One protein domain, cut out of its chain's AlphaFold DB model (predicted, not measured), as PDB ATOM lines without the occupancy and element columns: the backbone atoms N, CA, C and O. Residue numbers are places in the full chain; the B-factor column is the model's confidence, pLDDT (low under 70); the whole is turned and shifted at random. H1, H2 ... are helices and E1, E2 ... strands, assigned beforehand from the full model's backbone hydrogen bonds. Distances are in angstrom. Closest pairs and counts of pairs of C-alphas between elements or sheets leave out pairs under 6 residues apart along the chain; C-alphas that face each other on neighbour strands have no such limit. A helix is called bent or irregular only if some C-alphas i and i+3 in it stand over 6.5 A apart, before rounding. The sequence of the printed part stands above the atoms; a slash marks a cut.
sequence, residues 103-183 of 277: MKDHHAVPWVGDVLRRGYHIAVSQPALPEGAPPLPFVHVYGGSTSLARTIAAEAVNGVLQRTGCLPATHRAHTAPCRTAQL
ATOM      1  N   MET A 103     339.078 352.524 389.853       77.62
ATOM      2  CA  MET A 103     337.984 353.483 389.755       77.62
ATOM      3  C   MET A 103     337.357 353.731 391.129       77.62
ATOM      4  O   MET A 103     337.264 352.810 391.940       77.62
ATOM      5  N   LYS A 104     336.887 354.959 391.369       79.44
ATOM      6  CA  LYS A 104     335.981 355.248 392.490       79.44
ATOM      7  C   LYS A 104     334.656 354.496 392.318       79.44
ATOM      8  O   LYS A 104     334.346 354.003 391.233       79.44
ATOM      9  N   ASP A 105     333.880 354.421 393.394       81.00
ATOM     10  CA  ASP A 105     332.581 353.755 393.392       81.00
ATOM     11  C   ASP A 105     331.557 354.401 392.437       81.00
ATOM     12  O   ASP A 105     331.758 355.477 391.867       81.00
ATOM     13  N   HIS A 106     330.425 353.717 392.277       82.19
ATOM     14  CA  HIS A 106     329.358 354.099 391.358       82.19
ATOM     15  C   HIS A 106     328.627 355.398 391.730       82.19
ATOM     16  O   HIS A 106     328.011 355.999 390.851       82.19
ATOM     17  N   HIS A 107     328.703 355.860 392.984       82.50
ATOM     18  CA  HIS A 107     328.144 357.153 393.377       82.50
ATOM     19  C   HIS A 107     329.008 358.299 392.844       82.50
ATOM     20  O   HIS A 107     328.481 359.314 392.394       82.50
ATOM     21  N   ALA A 108     330.331 358.126 392.853       82.75
ATOM     22  CA  ALA A 108     331.269 359.101 392.299       82.75
ATOM     23  C   ALA A 108     331.446 358.976 390.774       82.75
ATOM     24  O   ALA A 108     331.730 359.967 390.100       82.75
ATOM     25  N   VAL A 109     331.316 357.764 390.227       85.19
ATOM     26  CA  VAL A 109     331.552 357.450 388.812       85.19
ATOM     27  C   VAL A 109     330.406 356.579 388.286       85.19
ATOM     28  O   VAL A 109     330.509 355.353 388.292       85.19
ATOM     29  N   PRO A 110     329.314 357.179 387.776       85.19
ATOM     30  CA  PRO A 110     328.110 356.434 387.384       85.19
ATOM     31  C   PRO A 110     328.345 355.352 386.318       85.19
ATOM     32  O   PRO A 110     327.657 354.336 386.288       85.19
ATOM     33  N   TRP A 111     329.345 355.541 385.453       86.69
ATOM     34  CA  TRP A 111     329.712 354.602 384.390       86.69
ATOM     35  C   TRP A 111     330.716 353.521 384.828       86.69
ATOM     36  O   TRP A 111     331.114 352.693 384.010       86.69
ATOM     37  N   VAL A 112     331.118 353.461 386.105       87.12
ATOM     38  CA  VAL A 112     332.056 352.429 386.598       87.12
ATOM     39  C   VAL A 112     331.531 351.007 386.374       87.12
ATOM     40  O   VAL A 112     332.307 350.080 386.148       87.12
ATOM     41  N   GLY A 113     330.203 350.838 386.351       84.81
ATOM     42  CA  GLY A 113     329.556 349.567 386.034       84.81
ATOM     43  C   GLY A 113     329.901 349.032 384.639       84.81
ATOM     44  O   GLY A 113     329.822 347.825 384.418       84.81
ATOM     45  N   ASP A 114     330.320 349.883 383.700       88.81
ATOM     46  CA  ASP A 114     330.807 349.438 382.391       88.81
ATOM     47  C   ASP A 114     332.174 348.774 382.510       88.81
ATOM     48  O   ASP A 114     332.389 347.715 381.926       88.81
ATOM     49  N   VAL A 115     333.070 349.332 383.327       87.38
ATOM     50  CA  VAL A 115     334.385 348.736 383.586       87.38
ATOM     51  C   VAL A 115     334.226 347.379 384.269       87.38
ATOM     52  O   VAL A 115     334.878 346.421 383.870       87.38
ATOM     53  N   LEU A 116     333.313 347.260 385.237       82.75
ATOM     54  CA  LEU A 116     333.075 345.997 385.944       82.75
ATOM     55  C   LEU A 116     332.430 344.921 385.057       82.75
ATOM     56  O   LEU A 116     332.779 343.751 385.170       82.75
ATOM     57  N   ARG A 117     331.497 345.296 384.170       85.50
ATOM     58  CA  ARG A 117     330.762 344.334 383.323       85.50
ATOM     59  C   ARG A 117     331.468 344.008 382.010       85.50
ATOM     60  O   ARG A 117     331.458 342.862 381.579       85.50
ATOM     61  N   ARG A 118     332.035 345.017 381.344       89.44
ATOM     62  CA  ARG A 118     332.665 344.907 380.013       89.44
ATOM     63  C   ARG A 118     334.190 344.842 380.084       89.44
ATOM     64  O   ARG A 118     334.833 344.541 379.084       89.44
ATOM     65  N   GLY A 119     334.775 345.168 381.235       87.56
ATOM     66  CA  GLY A 119     336.221 345.281 381.428       87.56
ATOM     67  C   GLY A 119     336.797 346.657 381.079       87.56
ATOM     68  O   GLY A 119     337.968 346.896 381.362       87.56
ATOM     69  N   TYR A 120     336.024 347.563 380.467       91.25
ATOM     70  CA  TYR A 120     336.476 348.907 380.086       91.25
ATOM     71  C   TYR A 120     335.318 349.900 379.905       91.25
ATOM     72  O   TYR A 120     334.165 349.512 379.724       91.25
ATOM     73  N   HIS A 121     335.651 351.191 379.897       92.00
ATOM     74  CA  HIS A 121     334.760 352.286 379.510       92.00
ATOM     75  C   HIS A 121     335.504 353.278 378.603       92.00
ATOM     76  O   HIS A 121     336.689 353.546 378.813       92.00
ATOM     77  N   ILE A 122     334.809 353.829 377.603       92.69
ATOM     78  CA  ILE A 122     335.353 354.824 376.669       92.69
ATOM     79  C   ILE A 122     334.494 356.082 376.749       92.69
ATOM     80  O   ILE A 122     333.332 356.077 376.336       92.69
ATOM     81  N   ALA A 123     335.095 357.171 377.219       90.62
ATOM     82  CA  ALA A 123     334.488 358.491 377.190       90.62
ATOM     83  C   ALA A 123     335.103 359.300 376.044       90.62
ATOM     84  O   ALA A 123     336.310 359.536 376.020       90.62
ATOM     85  N   VAL A 124     334.263 359.719 375.099       90.50
ATOM     86  CA  VAL A 124     334.653 360.597 373.989       90.50
ATOM     87  C   VAL A 124     333.996 361.949 374.200       90.50
ATOM     88  O   VAL A 124     332.781 362.018 374.387       90.50
ATOM     89  N   SER A 125     334.787 363.013 374.164       87.88
ATOM     90  CA  SER A 125     334.321 364.391 374.293       87.88
ATOM     91  C   SER A 125     335.023 365.299 373.284       87.88
ATOM     92  O   SER A 125     336.057 364.951 372.720       87.88
ATOM     93  N   GLN A 126     334.447 366.469 373.031       86.00
ATOM     94  CA  GLN A 126     335.079 367.532 372.255       86.00
ATOM     95  C   GLN A 126     334.839 368.844 373.009       86.00
ATOM     96  O   GLN A 126     333.719 369.357 372.972       86.00
ATOM     97  N   PRO A 127     335.826 369.364 373.755       82.94
ATOM     98  CA  PRO A 127     335.670 370.621 374.465       82.94
ATOM     99  C   PRO A 127     335.515 371.776 373.471       82.94
ATOM    100  O   PRO A 127     336.055 371.739 372.364       82.94
ATOM    101  N   ALA A 128     334.785 372.813 373.883       81.38
ATOM    102  CA  ALA A 128     334.738 374.063 373.139       81.38
ATOM    103  C   ALA A 128     336.134 374.702 373.156       81.38
ATOM    104  O   ALA A 128     336.718 374.907 374.222       81.38
ATOM    105  N   LEU A 129     336.669 374.977 371.971       80.75
ATOM    106  CA  LEU A 129     337.945 375.657 371.785       80.75
ATOM    107  C   LEU A 129     337.699 377.111 371.357       80.75
ATOM    108  O   LEU A 129     336.590 377.420 370.912       80.75
ATOM    109  N   PRO A 130     338.699 378.002 371.499       83.75
ATOM    110  CA  PRO A 130     338.609 379.370 371.000       83.75
ATOM    111  C   PRO A 130     338.187 379.421 369.529       83.75
ATOM    112  O   PRO A 130     338.483 378.510 368.751       83.75
ATOM    113  N   GLU A 131     337.509 380.500 369.153       78.88
ATOM    114  CA  GLU A 131     337.039 380.713 367.787       78.88
ATOM    115  C   GLU A 131     338.208 380.634 366.785       78.88
ATOM    116  O   GLU A 131     339.275 381.205 367.006       78.88
ATOM    117  N   GLY A 132     338.034 379.855 365.711       76.88
ATOM    118  CA  GLY A 132     339.076 379.582 364.713       76.88
ATOM    119  C   GLY A 132     339.998 378.390 365.015       76.88
ATOM    120  O   GLY A 132     340.744 377.970 364.131       76.88
ATOM    121  N   ALA A 133     339.938 377.793 366.212       81.25
ATOM    122  CA  ALA A 133     340.684 376.571 366.509       81.25
ATOM    123  C   ALA A 133     340.011 375.329 365.885       81.25
ATOM    124  O   ALA A 133     338.781 375.206 365.923       81.25
ATOM    125  N   PRO A 134     340.785 374.371 365.340       78.56
ATOM    126  CA  PRO A 134     340.215 373.144 364.799       78.56
ATOM    127  C   PRO A 134     339.585 372.296 365.917       78.56
ATOM    128  O   PRO A 134     340.132 372.244 367.018       78.56
ATOM    129  N   PRO A 135     338.467 371.593 365.659       81.81
ATOM    130  CA  PRO A 135     337.853 370.698 366.638       81.81
ATOM    131  C   PRO A 135     338.819 369.578 367.054       81.81
ATOM    132  O   PRO A 135     339.270 368.799 366.214       81.81
ATOM    133  N   LEU A 136     339.103 369.471 368.357       85.81
ATOM    134  CA  LEU A 136     339.993 368.447 368.915       85.81
ATOM    135  C   LEU A 136     339.200 367.418 369.734       85.81
ATOM    136  O   LEU A 136     338.632 367.775 370.771       85.81
ATOM    137  N   PRO A 137     339.155 366.147 369.303       89.19
ATOM    138  CA  PRO A 137     338.500 365.092 370.056       89.19
ATOM    139  C   PRO A 137     339.384 364.638 371.224       89.19
ATOM    140  O   PRO A 137     340.588 364.434 371.071       89.19
ATOM    141  N   PHE A 138     338.772 364.419 372.383       89.44
ATOM    142  CA  PHE A 138     339.402 363.818 373.553       89.44
ATOM    143  C   PHE A 138     338.796 362.442 373.789       89.44
ATOM    144  O   PHE A 138     337.575 362.281 373.839       89.44
ATOM    145  N   VAL A 139     339.661 361.445 373.944       90.69
ATOM    146  CA  VAL A 139     339.265 360.071 374.245       90.69
ATOM    147  C   VAL A 139     339.920 359.658 375.550       90.69
ATOM    148  O   VAL A 139     341.144 359.636 375.659       90.69
ATOM    149  N   HIS A 140     339.097 359.293 376.524       89.44
ATOM    150  CA  HIS A 140     339.536 358.669 377.761       89.44
ATOM    151  C   HIS A 140     339.136 357.198 377.747       89.44
ATOM    152  O   HIS A 140     337.965 356.866 377.556       89.44
ATOM    153  N   VAL A 141     340.115 356.325 377.969       89.88
ATOM    154  CA  VAL A 141     339.910 354.884 378.120       89.88
ATOM    155  C   VAL A 141     340.184 354.519 379.573       89.88
ATOM    156  O   VAL A 141     341.261 354.810 380.090       89.88
ATOM    157  N   TYR A 142     339.213 353.877 380.218       87.19
ATOM    158  CA  TYR A 142     339.324 353.387 381.590       87.19
ATOM    159  C   TYR A 142     339.243 351.866 381.609       87.19
ATOM    160  O   TYR A 142     338.404 351.282 380.921       87.19
ATOM    161  N   GLY A 143     340.093 351.234 382.419       84.62
ATOM    162  CA  GLY A 143     340.241 349.781 382.444       84.62
ATOM    163  C   GLY A 143     340.906 349.249 381.173       84.62
ATOM    164  O   GLY A 143     341.836 349.854 380.640       84.62
ATOM    165  N   GLY A 144     340.406 348.117 380.689       86.88
ATOM    166  CA  GLY A 144     340.928 347.411 379.530       86.88
ATOM    167  C   GLY A 144     341.974 346.360 379.888       86.88
ATOM    168  O   GLY A 144     342.661 346.421 380.905       86.88
ATOM    169  N   SER A 145     342.091 345.369 379.011       84.88
ATOM    170  CA  SER A 145     343.154 344.370 379.029       84.88
ATOM    171  C   SER A 145     343.741 344.242 377.628       84.88
ATOM    172  O   SER A 145     343.124 344.653 376.640       84.88
ATOM    173  N   THR A 146     344.925 343.643 377.512       85.19
ATOM    174  CA  THR A 146     345.581 343.421 376.213       85.19
ATOM    175  C   THR A 146     344.700 342.626 375.246       85.19
ATOM    176  O   THR A 146     344.684 342.923 374.053       85.19
ATOM    177  N   SER A 147     343.892 341.690 375.756       87.19
ATOM    178  CA  SER A 147     342.927 340.919 374.957       87.19
ATOM    179  C   SER A 147     341.808 341.771 374.334       87.19
ATOM    180  O   SER A 147     341.272 341.416 373.285       87.19
ATOM    181  N   LEU A 148     341.488 342.922 374.934       92.38
ATOM    182  CA  LEU A 148     340.425 343.829 374.491       92.38
ATOM    183  C   LEU A 148     340.949 345.007 373.660       92.38
ATOM    184  O   LEU A 148     340.149 345.754 373.097       92.38
ATOM    185  N   ALA A 149     342.270 345.170 373.543       94.00
ATOM    186  CA  ALA A 149     342.897 346.351 372.951       94.00
ATOM    187  C   ALA A 149     342.368 346.681 371.543       94.00
ATOM    188  O   ALA A 149     342.074 347.838 371.248       94.00
ATOM    189  N   ARG A 150     342.173 345.666 370.687       94.94
ATOM    190  CA  ARG A 150     341.632 345.853 369.329       94.94
ATOM    191  C   ARG A 150     340.200 346.392 369.345       94.94
ATOM    192  O   ARG A 150     339.884 347.297 368.574       94.94
ATOM    193  N   THR A 151     339.341 345.833 370.195       94.50
ATOM    194  CA  THR A 151     337.937 346.248 370.319       94.50
ATOM    195  C   THR A 151     337.844 347.660 370.885       94.50
ATOM    196  O   THR A 151     337.155 348.498 370.313       94.50
ATOM    197  N   ILE A 152     338.614 347.949 371.939       95.94
ATOM    198  CA  ILE A 152     338.702 349.278 372.553       95.94
ATOM    199  C   ILE A 152     339.128 350.320 371.516       95.94
ATOM    200  O   ILE A 152     338.483 351.357 371.389       95.94
ATOM    201  N   ALA A 153     340.179 350.039 370.740       95.69
ATOM    202  CA  ALA A 153     340.657 350.950 369.706       95.69
ATOM    203  C   ALA A 153     339.599 351.198 368.618       95.69
ATOM    204  O   ALA A 153     339.376 352.341 368.225       95.69
ATOM    205  N   ALA A 154     338.914 350.146 368.156       94.44
ATOM    206  CA  ALA A 154     337.857 350.276 367.157       94.44
ATOM    207  C   ALA A 154     336.673 351.115 367.672       94.44
ATOM    208  O   ALA A 154     336.209 352.016 366.976       94.44
ATOM    209  N   GLU A 155     336.209 350.862 368.899       94.50
ATOM    210  CA  GLU A 155     335.132 351.638 369.526       94.50
ATOM    211  C   GLU A 155     335.536 353.090 369.789       94.50
ATOM    212  O   GLU A 155     334.729 353.990 369.566       94.50
ATOM    213  N   ALA A 156     336.777 353.334 370.213       94.81
ATOM    214  CA  ALA A 156     337.305 354.676 370.420       94.81
ATOM    215  C   ALA A 156     337.311 355.482 369.117       94.81
ATOM    216  O   ALA A 156     336.781 356.592 369.084       94.81
ATOM    217  N   VAL A 157     337.840 354.909 368.030       92.56
ATOM    218  CA  VAL A 157     337.846 355.556 366.710       92.56
ATOM    219  C   VAL A 157     336.419 355.804 366.225       92.56
ATOM    220  O   VAL A 157     336.096 356.927 365.847       92.56
ATOM    221  N   ASN A 158     335.532 354.808 366.302       90.69
ATOM    222  CA  ASN A 158     334.127 354.983 365.923       90.69
ATOM    223  C   ASN A 158     333.441 356.076 366.753       90.69
ATOM    224  O   ASN A 158     332.710 356.901 366.206       90.69
ATOM    225  N   GLY A 159     333.709 356.121 368.058       90.25
ATOM    226  CA  GLY A 159     333.211 357.159 368.950       90.25
ATOM    227  C   GLY A 159     333.678 358.551 368.527       90.25
ATOM    228  O   GLY A 159     332.862 359.469 368.485       90.25
ATOM    229  N   VAL A 160     334.946 358.707 368.138       91.12
ATOM    230  CA  VAL A 160     335.478 359.969 367.598       91.12
ATOM    231  C   VAL A 160     334.769 360.357 366.298       91.12
ATOM    232  O   VAL A 160     334.295 361.486 366.178       91.12
ATOM    233  N   LEU A 161     334.618 359.422 365.358       88.69
ATOM    234  CA  LEU A 161     333.963 359.669 364.067       88.69
ATOM    235  C   LEU A 161     332.497 360.104 364.221       88.69
ATOM    236  O   LEU A 161     332.021 360.985 363.499       88.69
ATOM    237  N   GLN A 162     331.777 359.482 365.154       86.62
ATOM    238  CA  GLN A 162     330.341 359.692 365.334       86.62
ATOM    239  C   GLN A 162     330.015 360.886 366.233       86.62
ATOM    240  O   GLN A 162     329.034 361.582 365.984       86.62
ATOM    241  N   ARG A 163     330.808 361.120 367.286       85.50
ATOM    242  CA  ARG A 163     330.456 362.055 368.372       85.50
ATOM    243  C   ARG A 163     331.219 363.369 368.332       85.50
ATOM    244  O   ARG A 163     330.951 364.242 369.150       85.50
ATOM    245  N   THR A 164     332.171 363.514 367.416       84.94
ATOM    246  CA  THR A 164     332.986 364.726 367.306       84.94
ATOM    247  C   THR A 164     332.920 365.292 365.888       84.94
ATOM    248  O   THR A 164     332.606 364.591 364.923       84.94
ATOM    249  N   GLY A 165     333.185 366.589 365.766       82.62
ATOM    250  CA  GLY A 165     333.288 367.312 364.501       82.62
ATOM    251  C   GLY A 165     334.706 367.324 363.933       82.62
ATOM    252  O   GLY A 165     334.974 368.101 363.022       82.62
ATOM    253  N   CYS A 166     335.619 366.500 364.464       83.56
ATOM    254  CA  CYS A 166     337.032 366.491 364.073       83.56
ATOM    255  C   CYS A 166     337.255 366.114 362.601       83.56
ATOM    256  O   CYS A 166     338.292 366.431 362.025       83.56
ATOM    257  N   LEU A 167     336.288 365.421 361.997       82.56
ATOM    258  CA  LEU A 167     336.290 365.042 360.591       82.56
ATOM    259  C   LEU A 167     335.059 365.641 359.898       82.56
ATOM    260  O   LEU A 167     333.930 365.378 360.331       82.56
ATOM    261  N   PRO A 168     335.246 366.399 358.799       82.31
ATOM    262  CA  PRO A 168     334.142 366.904 357.990       82.31
ATOM    263  C   PRO A 168     333.183 365.782 357.573       82.31
ATOM    264  O   PRO A 168     333.602 364.648 357.333       82.31
ATOM    265  N   ALA A 169     331.886 366.082 357.454       81.88
ATOM    266  CA  ALA A 169     330.870 365.093 357.067       81.88
ATOM    267  C   ALA A 169     331.186 364.412 355.721       81.88
ATOM    268  O   ALA A 169     330.999 363.206 355.580       81.88
ATOM    269  N   THR A 170     331.756 365.167 354.779       82.81
ATOM    270  CA  THR A 170     332.242 364.658 353.492       82.81
ATOM    271  C   THR A 170     333.322 363.597 353.673       82.81
ATOM    272  O   THR A 170     333.238 362.539 353.065       82.81
ATOM    273  N   HIS A 171     334.300 363.811 354.554       82.44
ATOM    274  CA  HIS A 171     335.357 362.831 354.817       82.44
ATOM    275  C   HIS A 171     334.811 361.611 355.564       82.44
ATOM    276  O   HIS A 171     335.195 360.486 355.256       82.44
ATOM    277  N   ARG A 172     333.864 361.810 356.492       81.25
ATOM    278  CA  ARG A 172     333.210 360.712 357.222       81.25
ATOM    279  C   ARG A 172     332.462 359.759 356.293       81.25
ATOM    280  O   ARG A 172     332.592 358.551 356.466       81.25
ATOM    281  N   ALA A 173     331.769 360.273 355.278       80.06
ATOM    282  CA  ALA A 173     331.077 359.446 354.285       80.06
ATOM    283  C   ALA A 173     332.018 358.507 353.503       80.06
ATOM    284  O   ALA A 173     331.587 357.454 353.045       80.06
ATOM    285  N   HIS A 174     333.304 358.857 353.394       82.25
ATOM    286  CA  HIS A 174     334.321 358.056 352.706       82.25
ATOM    287  C   HIS A 174     335.128 357.155 353.653       82.25
ATOM    288  O   HIS A 174     336.032 356.445 353.208       82.25
ATOM    289  N   THR A 175     334.839 357.165 354.959       82.56
ATOM    290  CA  THR A 175     335.542 356.282 355.896       82.56
ATOM    291  C   THR A 175     335.097 354.837 355.701       82.56
ATOM    292  O   THR A 175     333.913 354.508 355.750       82.56
ATOM    293  N   ALA A 176     336.065 353.951 355.469       83.31
ATOM    294  CA  ALA A 176     335.790 352.527 355.386       83.31
ATOM    295  C   ALA A 176     335.424 351.965 356.774       83.31
ATOM    296  O   ALA A 176     335.973 352.421 357.783       83.31
ATOM    297  N   PRO A 177     334.577 350.920 356.844       85.25
ATOM    298  CA  PRO A 177     334.347 350.193 358.087       85.25
ATOM    299  C   PRO A 177     335.656 349.678 358.692       85.25
ATOM    300  O   PRO A 177     336.597 349.347 357.966       85.25
ATOM    301  N   CYS A 178     335.710 349.560 360.020       89.75
ATOM    302  CA  CYS A 178     336.878 349.024 360.714       89.75
ATOM    303  C   CYS A 178     337.144 347.565 360.297       89.75
ATOM    304  O   CYS A 178     336.292 346.699 360.479       89.75
ATOM    305  N   ARG A 179     338.346 347.279 359.777       93.44
ATOM    306  CA  ARG A 179     338.767 345.926 359.348       93.44
ATOM    307  C   ARG A 179     339.927 345.366 360.165       93.44
ATOM    308  O   ARG A 179     340.544 344.392 359.759       93.44
ATOM    309  N   THR A 180     340.240 345.948 361.323       93.44
ATOM    310  CA  THR A 180     341.419 345.560 362.125       93.44
ATOM    311  C   THR A 180     341.412 344.093 362.557       93.44
ATOM    312  O   THR A 180     342.474 343.533 362.786       93.44
ATOM    313  N   ALA A 181     340.242 343.443 362.620       91.31
ATOM    314  CA  ALA A 181     340.126 342.003 362.866       91.31
ATOM    315  C   ALA A 181     340.693 341.130 361.728       91.31
ATOM    316  O   ALA A 181     341.035 339.977 361.957       91.31
ATOM    317  N   GLN A 182     340.779 341.675 360.512       92.75
ATOM    318  CA  GLN A 182     341.288 341.004 359.313       92.75
ATOM    319  C   GLN A 182     342.754 341.365 359.028       92.75
ATOM    320  O   GLN A 182     343.375 340.786 358.139       92.75
ATOM    321  N   LEU A 183     343.314 342.332 359.762       91.38
ATOM    322  CA  LEU A 183     344.691 342.775 359.588       91.38
ATOM    323  C   LEU A 183     345.631 341.933 360.450       91.38
ATOM    324  O   LEU A 183     345.346 341.638 361.610       91.38
TER     325      LEU A 183
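Overview. This is residues 103 to 183 of the 277 residues of the protein "DAO_C domain-containing protein" of Strigomonas culicis (UniProt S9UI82). An antiparallel hairpin of two strands, E1 and E2, has the long helix H2 packed along it, with H1 at one end of the strands and the short H3 beyond the end of H2. The printed part has 81 residues, three named helices and two named strands in the order H1, E1, E2, H2, H3, class mixed. It is loose, with a radius of gyration of the C-alphas of 14.9 A, and flat, spanning 39 by 38 by 15 A.

Arrangement. H1, residues 112 to 118, comes closest to E1, residues 120 to 125, at the C-alphas of Val 115 and His 121, 5.4 A. E2, residues 138 to 143, is antiparallel to E1 at 167 degrees; N 123 and O 140 are within hydrogen-bond range at 2.9 A. H2, residues 146 to 163, comes closest to E1 at the C-alphas of Val 124 and Gly 159, 6.3 A. H3, residues 169 to 173, is close to H2 but not clearly touching; their closest C-alphas, Leu 161 and Arg 172, are 7.0 A apart. Every O i to N i+4 pair is within hydrogen-bond range in H1 and H3, and 12 of 14 in H2.

Along the chain. H1, 10.0 A long, begins at C-alpha 112 (332.056, 352.429, 386.598). E1 measures 16.7 A, E2 16.6 A and H2 25.2 A; H2 is irregular, C-alphas 147 and 150 being 7.6 A apart. H3, 6.3 A, ends at C-alpha 173 (331.077, 359.446, 354.285).

Size, cuts and confidence. The C-alphas farthest apart, Asp 105 and Thr 170, are 41.4 A apart. The link E1 to E2 is long; the printed part has no cut, and no printed residue is under 70 in pLDDT.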